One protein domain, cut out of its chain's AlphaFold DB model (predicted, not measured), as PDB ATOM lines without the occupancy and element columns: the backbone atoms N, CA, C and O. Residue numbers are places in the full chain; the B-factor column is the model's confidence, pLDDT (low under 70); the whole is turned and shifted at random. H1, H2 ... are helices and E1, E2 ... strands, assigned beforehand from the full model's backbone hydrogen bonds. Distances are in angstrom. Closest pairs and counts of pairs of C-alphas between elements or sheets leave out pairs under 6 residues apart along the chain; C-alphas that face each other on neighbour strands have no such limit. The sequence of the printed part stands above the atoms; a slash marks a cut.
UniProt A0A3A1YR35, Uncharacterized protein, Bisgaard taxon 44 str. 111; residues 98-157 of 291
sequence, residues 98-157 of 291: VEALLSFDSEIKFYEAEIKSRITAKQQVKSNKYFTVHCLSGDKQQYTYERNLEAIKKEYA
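This is residues 98 to 157 of the 291 residues of an uncharacterized protein of Bisgaard taxon 44 str. 111 (UniProt A0A3A1YR35). The model is a rod with one long helix, H1, along one side and, end to end along the other, a small two-stranded hairpin, E1 and E2, and a short helix, H2. The hairpin lies beside the later part of H1, and H2 runs back beside its earlier part. The printed part has 60 residues, with two named helices and two named strands in the order H1, E1, E2, H2; the sheet, E1 - E2, is antiparallel and the class is mixed, helices and strands. It is only just loose, close to compact, with a radius of gyration of the C-alphas of 13.0 A, and spans 43 by 20 by 11 A.

Find C-alpha 98 at (28.681, 41.703, 107.495); from there H1 runs through residues 98 to 120, 33.1 A. E1, residues 131 to 135, begins at C-alpha 131 at (6.240, 46.716, 110.204). E2 is residues 143 to 147. H2, residues 149 to 157, is 12.2 A long and ends at C-alpha 157 at (20.388, 36.441, 114.521).

H1 comes closest to E2 at the C-alphas of Ile 119 and Tyr 143, 6.0 A apart, and to E1 at those of Glu 112 and Phe 131, 7.9 A. E1 and E2 are a hairpin, antiparallel at 154 degrees; look for N 134 and O 144 at 2.8 A and N 132 and O 146 at 2.9 A, within hydrogen-bond range. H1 and H2 are close but not clearly touching: their closest C-alphas, of Leu 101 and Tyr 156, are 7.2 A apart. They run opposite ways at a shallow tilt of 22 degrees. E1 and H2 are apart. In H1 and H2 every O i to N i+4 pair is within hydrogen-bond range.

The two C-alphas farthest apart, of Val 98 and Gly 138, are 44.4 A apart. The printed part has no cut; the link E2 to H2 is tight, and H1 to E1 and E1 to E2 are short. The mean pLDDT of the printed part is 87.1; look for values under 70 at residues 137 to 141, between E1 and E2.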
ATOM      1  N   VAL A  98      28.511  40.247 107.620       93.38
ATOM      2  CA  VAL A  98      28.681  41.703 107.495       93.38
ATOM      3  C   VAL A  98      27.980  42.215 106.239       93.38
ATOM      4  O   VAL A  98      27.242  43.196 106.310       93.38
ATOM      5  N   GLU A  99      28.139  41.526 105.112       92.31
ATOM      6  CA  GLU A  99      27.443  41.882 103.872       92.31
ATOM      7  C   GLU A  99      25.918  41.755 104.020       92.31
ATOM      8  O   GLU A  99      25.172  42.688 103.701       92.31
ATOM      9  N   ALA A 100      25.449  40.642 104.588       93.06
ATOM     10  CA  ALA A 100      24.031  40.404 104.829       93.06
ATOM     11  C   ALA A 100      23.423  41.444 105.789       93.06
ATOM     12  O   ALA A 100      22.282  41.863 105.597       93.06
ATOM     13  N   LEU A 101      24.191  41.911 106.779       94.38
ATOM     14  CA  LEU A 101      23.801  42.984 107.696       94.38
ATOM     15  C   LEU A 101      23.564  44.299 106.957       94.38
ATOM     16  O   LEU A 101      22.518  44.917 107.133       94.38
ATOM     17  N   LEU A 102      24.510  44.712 106.112       93.94
ATOM     18  CA  LEU A 102      24.396  45.953 105.345       93.94
ATOM     19  C   LEU A 102      23.203  45.913 104.383       93.94
ATOM     20  O   LEU A 102      22.467  46.898 104.261       93.94
ATOM     21  N   SER A 103      22.999  44.770 103.725       93.31
ATOM     22  CA  SER A 103      21.871  44.560 102.816       93.31
ATOM     23  C   SER A 103      20.535  44.623 103.562       93.31
ATOM     24  O   SER A 103      19.645  45.386 103.181       93.31
ATOM     25  N   PHE A 104      20.427  43.923 104.695       95.12
ATOM     26  CA  PHE A 104      19.217  43.909 105.513       95.12
ATOM     27  C   PHE A 104      18.894  45.283 106.120       95.12
ATOM     28  O   PHE A 104      17.750  45.734 106.063       95.12
ATOM     29  N   ASP A 105      19.893  46.008 106.629       94.56
ATOM     30  CA  ASP A 105      19.714  47.378 107.129       94.56
ATOM     31  C   ASP A 105      19.185  48.318 106.040       94.56
ATOM     32  O   ASP A 105      18.339  49.182 106.295       94.56
ATOM     33  N   SER A 106      19.693  48.159 104.818       94.50
ATOM     34  CA  SER A 106      19.252  48.931 103.659       94.50
ATOM     35  C   SER A 106      17.807  48.591 103.286       94.50
ATOM     36  O   SER A 106      17.012  49.500 103.045       94.50
ATOM     37  N   GLU A 107      17.440  47.309 103.324       93.12
ATOM     38  CA  GLU A 107      16.079  46.828 103.075       93.12
ATOM     39  C   GLU A 107      15.076  47.386 104.103       93.12
ATOM     40  O   GLU A 107      14.035  47.936 103.737       93.12
ATOM     41  N   ILE A 108      15.408  47.335 105.397       94.06
ATOM     42  CA  ILE A 108      14.560  47.875 106.471       94.06
ATOM     43  C   ILE A 108      14.357  49.386 106.313       94.06
ATOM     44  O   ILE A 108      13.227  49.872 106.434       94.06
ATOM     45  N   LYS A 109      15.422  50.137 106.004       94.50
ATOM     46  CA  LYS A 109      15.332  51.584 105.740       94.50
ATOM     47  C   LYS A 109      14.457  51.886 104.528       94.50
ATOM     48  O   LYS A 109      13.666  52.829 104.578       94.50
ATOM     49  N   PHE A 110      14.587  51.094 103.465       93.25
ATOM     50  CA  PHE A 110      13.780  51.238 102.261       93.25
ATOM     51  C   PHE A 110      12.290  51.035 102.561       93.25
ATOM     52  O   PHE A 110      11.491  51.927 102.268       93.25
ATOM     53  N   TYR A 111      11.916  49.934 103.222       91.69
ATOM     54  CA  TYR A 111      10.518  49.693 103.603       91.69
ATOM     55  C   TYR A 111       9.967  50.789 104.513       91.69
ATOM     56  O   TYR A 111       8.830  51.223 104.343       91.69
ATOM     57  N   GLU A 112      10.762  51.269 105.470       92.94
ATOM     58  CA  GLU A 112      10.322  52.343 106.353       92.94
ATOM     59  C   GLU A 112      10.073  53.652 105.589       92.94
ATOM     60  O   GLU A 112       9.082  54.342 105.843       92.94
ATOM     61  N   ALA A 113      10.949  53.997 104.642       92.44
ATOM     62  CA  ALA A 113      10.774  55.165 103.786       92.44
ATOM     63  C   ALA A 113       9.533  55.032 102.888       92.44
ATOM     64  O   ALA A 113       8.764  55.989 102.762       92.44
ATOM     65  N   GLU A 114       9.294  53.847 102.319       91.62
ATOM     66  CA  GLU A 114       8.112  53.556 101.505       91.62
ATOM     67  C   GLU A 114       6.818  53.701 102.320       91.62
ATOM     68  O   GLU A 114       5.880  54.375 101.884       91.62
ATOM     69  N   ILE A 115       6.782  53.140 103.534       89.81
ATOM     70  CA  ILE A 115       5.649  53.275 104.459       89.81
ATOM     71  C   ILE A 115       5.406  54.755 104.777       89.81
ATOM     72  O   ILE A 115       4.293  55.238 104.579       89.81
ATOM     73  N   LYS A 116       6.435  55.511 105.186       89.81
ATOM     74  CA  LYS A 116       6.312  56.955 105.480       89.81
ATOM     75  C   LYS A 116       5.774  57.749 104.294       89.81
ATOM     76  O   LYS A 116       4.895  58.596 104.468       89.81
ATOM     77  N   SER A 117       6.285  57.471 103.096       89.50
ATOM     78  CA  SER A 117       5.865  58.139 101.865       89.50
ATOM     79  C   SER A 117       4.383  57.888 101.581       89.50
ATOM     80  O   SER A 117       3.624  58.838 101.389       89.50
ATOM     81  N   ARG A 118       3.937  56.628 101.652       87.62
ATOM     82  CA  ARG A 118       2.532  56.270 101.411       87.62
ATOM     83  C   ARG A 118       1.582  56.820 102.475       87.62
ATOM     84  O   ARG A 118       0.500  57.277 102.119       87.62
ATOM     85  N   ILE A 119       1.996  56.841 103.746       86.44
ATOM     86  CA  ILE A 119       1.226  57.473 104.832       86.44
ATOM     87  C   ILE A 119       1.064  58.974 104.563       86.44
ATOM     88  O   ILE A 119      -0.049  59.492 104.617       86.44
ATOM     89  N   THR A 120       2.151  59.666 104.204       86.69
ATOM     90  CA  THR A 120       2.123  61.105 103.872       86.69
ATOM     91  C   THR A 120       1.219  61.389 102.672       86.69
ATOM     92  O   THR A 120       0.467  62.360 102.667       86.69
ATOM     93  N   ALA A 121       1.241  60.504 101.676       86.19
ATOM     94  CA  ALA A 121       0.394  60.573 100.493       86.19
ATOM     95  C   ALA A 121      -1.062  60.123 100.737       86.19
ATOM     96  O   ALA A 121      -1.834  60.060  99.779       86.19
ATOM     97  N   LYS A 122      -1.447  59.796 101.983       81.62
ATOM     98  CA  LYS A 122      -2.785  59.298 102.355       81.62
ATOM     99  C   LYS A 122      -3.215  58.043 101.583       81.62
ATOM    100  O   LYS A 122      -4.400  57.803 101.350       81.62
ATOM    101  N   GLN A 123      -2.244  57.231 101.178       82.31
ATOM    102  CA  GLN A 123      -2.473  55.978 100.473       82.31
ATOM    103  C   GLN A 123      -2.627  54.823 101.458       82.31
ATOM    104  O   GLN A 123      -2.110  54.850 102.574       82.31
ATOM    105  N   GLN A 124      -3.322  53.773 101.026       79.12
ATOM    106  CA  GLN A 124      -3.433  52.558 101.816       79.12
ATOM    107  C   GLN A 124      -2.064  51.882 101.941       79.12
ATOM    108  O   GLN A 124      -1.407  51.570 100.942       79.12
ATOM    109  N   VAL A 125      -1.660  51.604 103.178       83.06
ATOM    110  CA  VAL A 125      -0.435  50.864 103.488       83.06
ATOM    111  C   VAL A 125      -0.811  49.533 104.117       83.06
ATOM    112  O   VAL A 125      -1.697  49.463 104.966       83.06
ATOM    113  N   LYS A 126      -0.156  48.460 103.674       84.56
ATOM    114  CA  LYS A 126      -0.325  47.124 104.249       84.56
ATOM    115  C   LYS A 126       0.818  46.847 105.217       84.56
ATOM    116  O   LYS A 126       1.957  47.213 104.936       84.56
ATOM    117  N   SER A 127       0.510  46.164 106.315       85.56
ATOM    118  CA  SER A 127       1.528  45.589 107.195       85.56
ATOM    119  C   SER A 127       2.394  44.592 106.429       85.56
ATOM    120  O   SER A 127       1.919  43.912 105.514       85.56
ATOM    121  N   ASN A 128       3.654  44.480 106.830       88.62
ATOM    122  CA  ASN A 128       4.577  43.469 106.329       88.62
ATOM    123  C   ASN A 128       5.229  42.717 107.506       88.62
ATOM    124  O   ASN A 128       4.853  42.899 108.662       88.62
ATOM    125  N   LYS A 129       6.205  41.850 107.214       87.75
ATOM    126  CA  LYS A 129       6.916  41.046 108.225       87.75
ATOM    127  C   LYS A 129       7.598  41.897 109.313       87.75
ATOM    128  O   LYS A 129       7.699  41.444 110.450       87.75
ATOM    129  N   TYR A 130       8.063  43.100 108.975       91.75
ATOM    130  CA  TYR A 130       8.898  43.949 109.834       91.75
ATOM    131  C   TYR A 130       8.159  45.167 110.406       91.75
ATOM    132  O   TYR A 130       8.622  45.755 111.382       91.75
ATOM    133  N   PHE A 131       7.013  45.536 109.834       92.19
ATOM    134  CA  PHE A 131       6.240  46.716 110.204       92.19
ATOM    135  C   PHE A 131       4.748  46.388 110.298       92.19
ATOM    136  O   PHE A 131       4.135  45.919 109.334       92.19
ATOM    137  N   THR A 132       4.155  46.698 111.447       90.56
ATOM    138  CA  THR A 132       2.713  46.606 111.684       90.56
ATOM    139  C   THR A 132       2.095  47.977 111.458       90.56
ATOM    140  O   THR A 132       2.508  48.948 112.086       90.56
ATOM    141  N   VAL A 133       1.123  48.080 110.552       87.94
ATOM    142  CA  VAL A 133       0.411  49.329 110.254       87.94
ATOM    143  C   VAL A 133      -0.941  49.327 110.959       87.94
ATOM    144  O   VAL A 133      -1.708  48.371 110.846       87.94
ATOM    145  N   HIS A 134      -1.252  50.423 111.645       85.12
ATOM    146  CA  HIS A 134      -2.521  50.654 112.325       85.12
ATOM    147  C   HIS A 134      -3.290  51.779 111.624       85.12
ATOM    148  O   HIS A 134      -2.708  52.781 111.209       85.12
ATOM    149  N   CYS A 135      -4.605  51.622 111.485       80.25
ATOM    150  CA  CYS A 135      -5.492  52.687 111.017       80.25
ATOM    151  C   CYS A 135      -6.112  53.373 112.236       80.25
ATOM    152  O   CYS A 135      -6.677  52.700 113.100       80.25
ATOM    153  N   LEU A 136      -5.992  54.696 112.318       77.69
ATOM    154  CA  LEU A 136      -6.596  55.469 113.399       77.69
ATOM    155  C   LEU A 136      -8.099  55.613 113.115       77.69
ATOM    156  O   LEU A 136      -8.506  56.205 112.116       77.69
ATOM    157  N   SER A 137      -8.928  55.016 113.974       54.56
ATOM    158  CA  SER A 137     -10.384  54.969 113.814       54.56
ATOM    159  C   SER A 137     -10.996  56.364 113.668       54.56
ATOM    160  O   SER A 137     -10.927  57.178 114.584       54.56
ATOM    161  N   GLY A 138     -11.641  56.609 112.525       58.62
ATOM    162  CA  GLY A 138     -12.414  57.822 112.245       58.62
ATOM    163  C   GLY A 138     -12.190  58.373 110.838       58.62
ATOM    164  O   GLY A 138     -13.126  58.890 110.237       58.62
ATOM    165  N   ASP A 139     -10.996  58.177 110.275       57.66
ATOM    166  CA  ASP A 139     -10.625  58.721 108.968       57.66
ATOM    167  C   ASP A 139      -9.870  57.648 108.166       57.66
ATOM    168  O   ASP A 139      -8.783  57.219 108.549       57.66
ATOM    169  N   LYS A 140     -10.440  57.171 107.046       60.69
ATOM    170  CA  LYS A 140      -9.928  56.017 106.257       60.69
ATOM    171  C   LYS A 140      -8.538  56.241 105.619       60.69
ATOM    172  O   LYS A 140      -8.083  55.429 104.813       60.69
ATOM    173  N   GLN A 141      -7.885  57.356 105.937       65.06
ATOM    174  CA  GLN A 141      -6.653  57.840 105.323       65.06
ATOM    175  C   GLN A 141      -5.558  58.229 106.328       65.06
ATOM    176  O   GLN A 141      -4.504  58.704 105.906       65.06
ATOM    177  N   GLN A 142      -5.769  58.017 107.632       74.25
ATOM    178  CA  GLN A 142      -4.726  58.207 108.642       74.25
ATOM    179  C   GLN A 142      -4.200  56.860 109.138       74.25
ATOM    180  O   GLN A 142      -4.928  56.045 109.712       74.25
ATOM    181  N   TYR A 143      -2.908  56.643 108.908       82.62
ATOM    182  CA  TYR A 143      -2.198  55.420 109.252       82.62
ATOM    183  C   TYR A 143      -1.002  55.750 110.149       82.62
ATOM    184  O   TYR A 143      -0.308  56.742 109.932       82.62
ATOM    185  N   THR A 144      -0.740  54.890 111.126       85.56
ATOM    186  CA  THR A 144       0.499  54.861 111.913       85.56
ATOM    187  C   THR A 144       1.170  53.507 111.735       85.56
ATOM    188  O   THR A 144       0.553  52.560 111.245       85.56
ATOM    189  N   TYR A 145       2.449  53.400 112.084       90.12
ATOM    190  CA  TYR A 145       3.165  52.133 111.990       90.12
ATOM    191  C   TYR A 145       4.075  51.912 113.196       90.12
ATOM    192  O   TYR A 145       4.620  52.858 113.763       90.12
ATOM    193  N   GLU A 146       4.266  50.644 113.540       92.31
ATOM    194  CA  GLU A 146       5.182  50.180 114.573       92.31
ATOM    195  C   GLU A 146       6.158  49.159 113.986       92.31
ATOM    196  O   GLU A 146       5.802  48.346 113.127       92.31
ATOM    197  N   ARG A 147       7.414  49.195 114.442       93.12
ATOM    198  CA  ARG A 147       8.423  48.203 114.051       93.12
ATOM    199  C   ARG A 147       8.197  46.916 114.835       93.12
ATOM    200  O   ARG A 147       8.203  46.931 116.063       93.12
ATOM    201  N   ASN A 148       8.111  45.788 114.140       93.69
ATOM    202  CA  ASN A 148       8.147  44.471 114.762       93.69
ATOM    203  C   ASN A 148       9.598  44.115 115.133       93.69
ATOM    204  O   ASN A 148      10.307  43.425 114.395       93.69
ATOM    205  N   LEU A 149      10.051  44.626 116.282       93.25
ATOM    206  CA  LEU A 149      11.427  44.449 116.757       93.25
ATOM    207  C   LEU A 149      11.791  42.978 116.987       93.25
ATOM    208  O   LEU A 149      12.948  42.606 116.808       93.25
ATOM    209  N   GLU A 150      10.827  42.125 117.334       93.50
ATOM    210  CA  GLU A 150      11.077  40.692 117.503       93.50
ATOM    211  C   GLU A 150      11.388  40.001 116.174       93.50
ATOM    212  O   GLU A 150      12.333  39.214 116.098       93.50
ATOM    213  N   ALA A 151      10.618  40.299 115.122       91.81
ATOM    214  CA  ALA A 151      10.860  39.755 113.788       91.81
ATOM    215  C   ALA A 151      12.211  40.221 113.235       91.81
ATOM    216  O   ALA A 151      12.978  39.410 112.720       91.81
ATOM    217  N   ILE A 152      12.527  41.506 113.413       93.19
ATOM    218  CA  ILE A 152      13.805  42.099 113.008       93.19
ATOM    219  C   ILE A 152      14.971  41.449 113.771       93.19
ATOM    220  O   ILE A 152      15.944  41.010 113.162       93.19
ATOM    221  N   LYS A 153      14.864  41.306 115.099       94.06
ATOM    222  CA  LYS A 153      15.893  40.664 115.933       94.06
ATOM    223  C   LYS A 153      16.133  39.205 115.540       94.06
ATOM    224  O   LYS A 153      17.280  38.759 115.528       94.06
ATOM    225  N   LYS A 154      15.069  38.461 115.221       91.56
ATOM    226  CA  LYS A 154      15.173  37.078 114.733       91.56
ATOM    227  C   LYS A 154      15.895  37.002 113.390       91.56
ATOM    228  O   LYS A 154      16.654  36.060 113.195       91.56
ATOM    229  N   GLU A 155      15.684  37.969 112.502       92.38
ATOM    230  CA  GLU A 155      16.391  38.017 111.222       92.38
ATOM    231  C   GLU A 155      17.879  38.324 111.422       92.38
ATOM    232  O   GLU A 155      18.717  37.568 110.942       92.38
ATOM    233  N   TYR A 156      18.213  39.334 112.238       93.50
ATOM    234  CA  TYR A 156      19.605  39.663 112.574       93.50
ATOM    235  C   TYR A 156      20.387  38.466 113.129       93.50
ATOM    236  O   TYR A 156      21.564  38.304 112.817       93.50
ATOM    237  N   ALA A 157      19.749  37.623 113.946       93.12
ATOM    238  CA  ALA A 157      20.388  36.441 114.521       93.12
ATOM    239  C   ALA A 157      20.757  35.374 113.475       93.12
ATOM    240  O   ALA A 157      21.652  34.572 113.726       93.12
TER     241      ALA A 157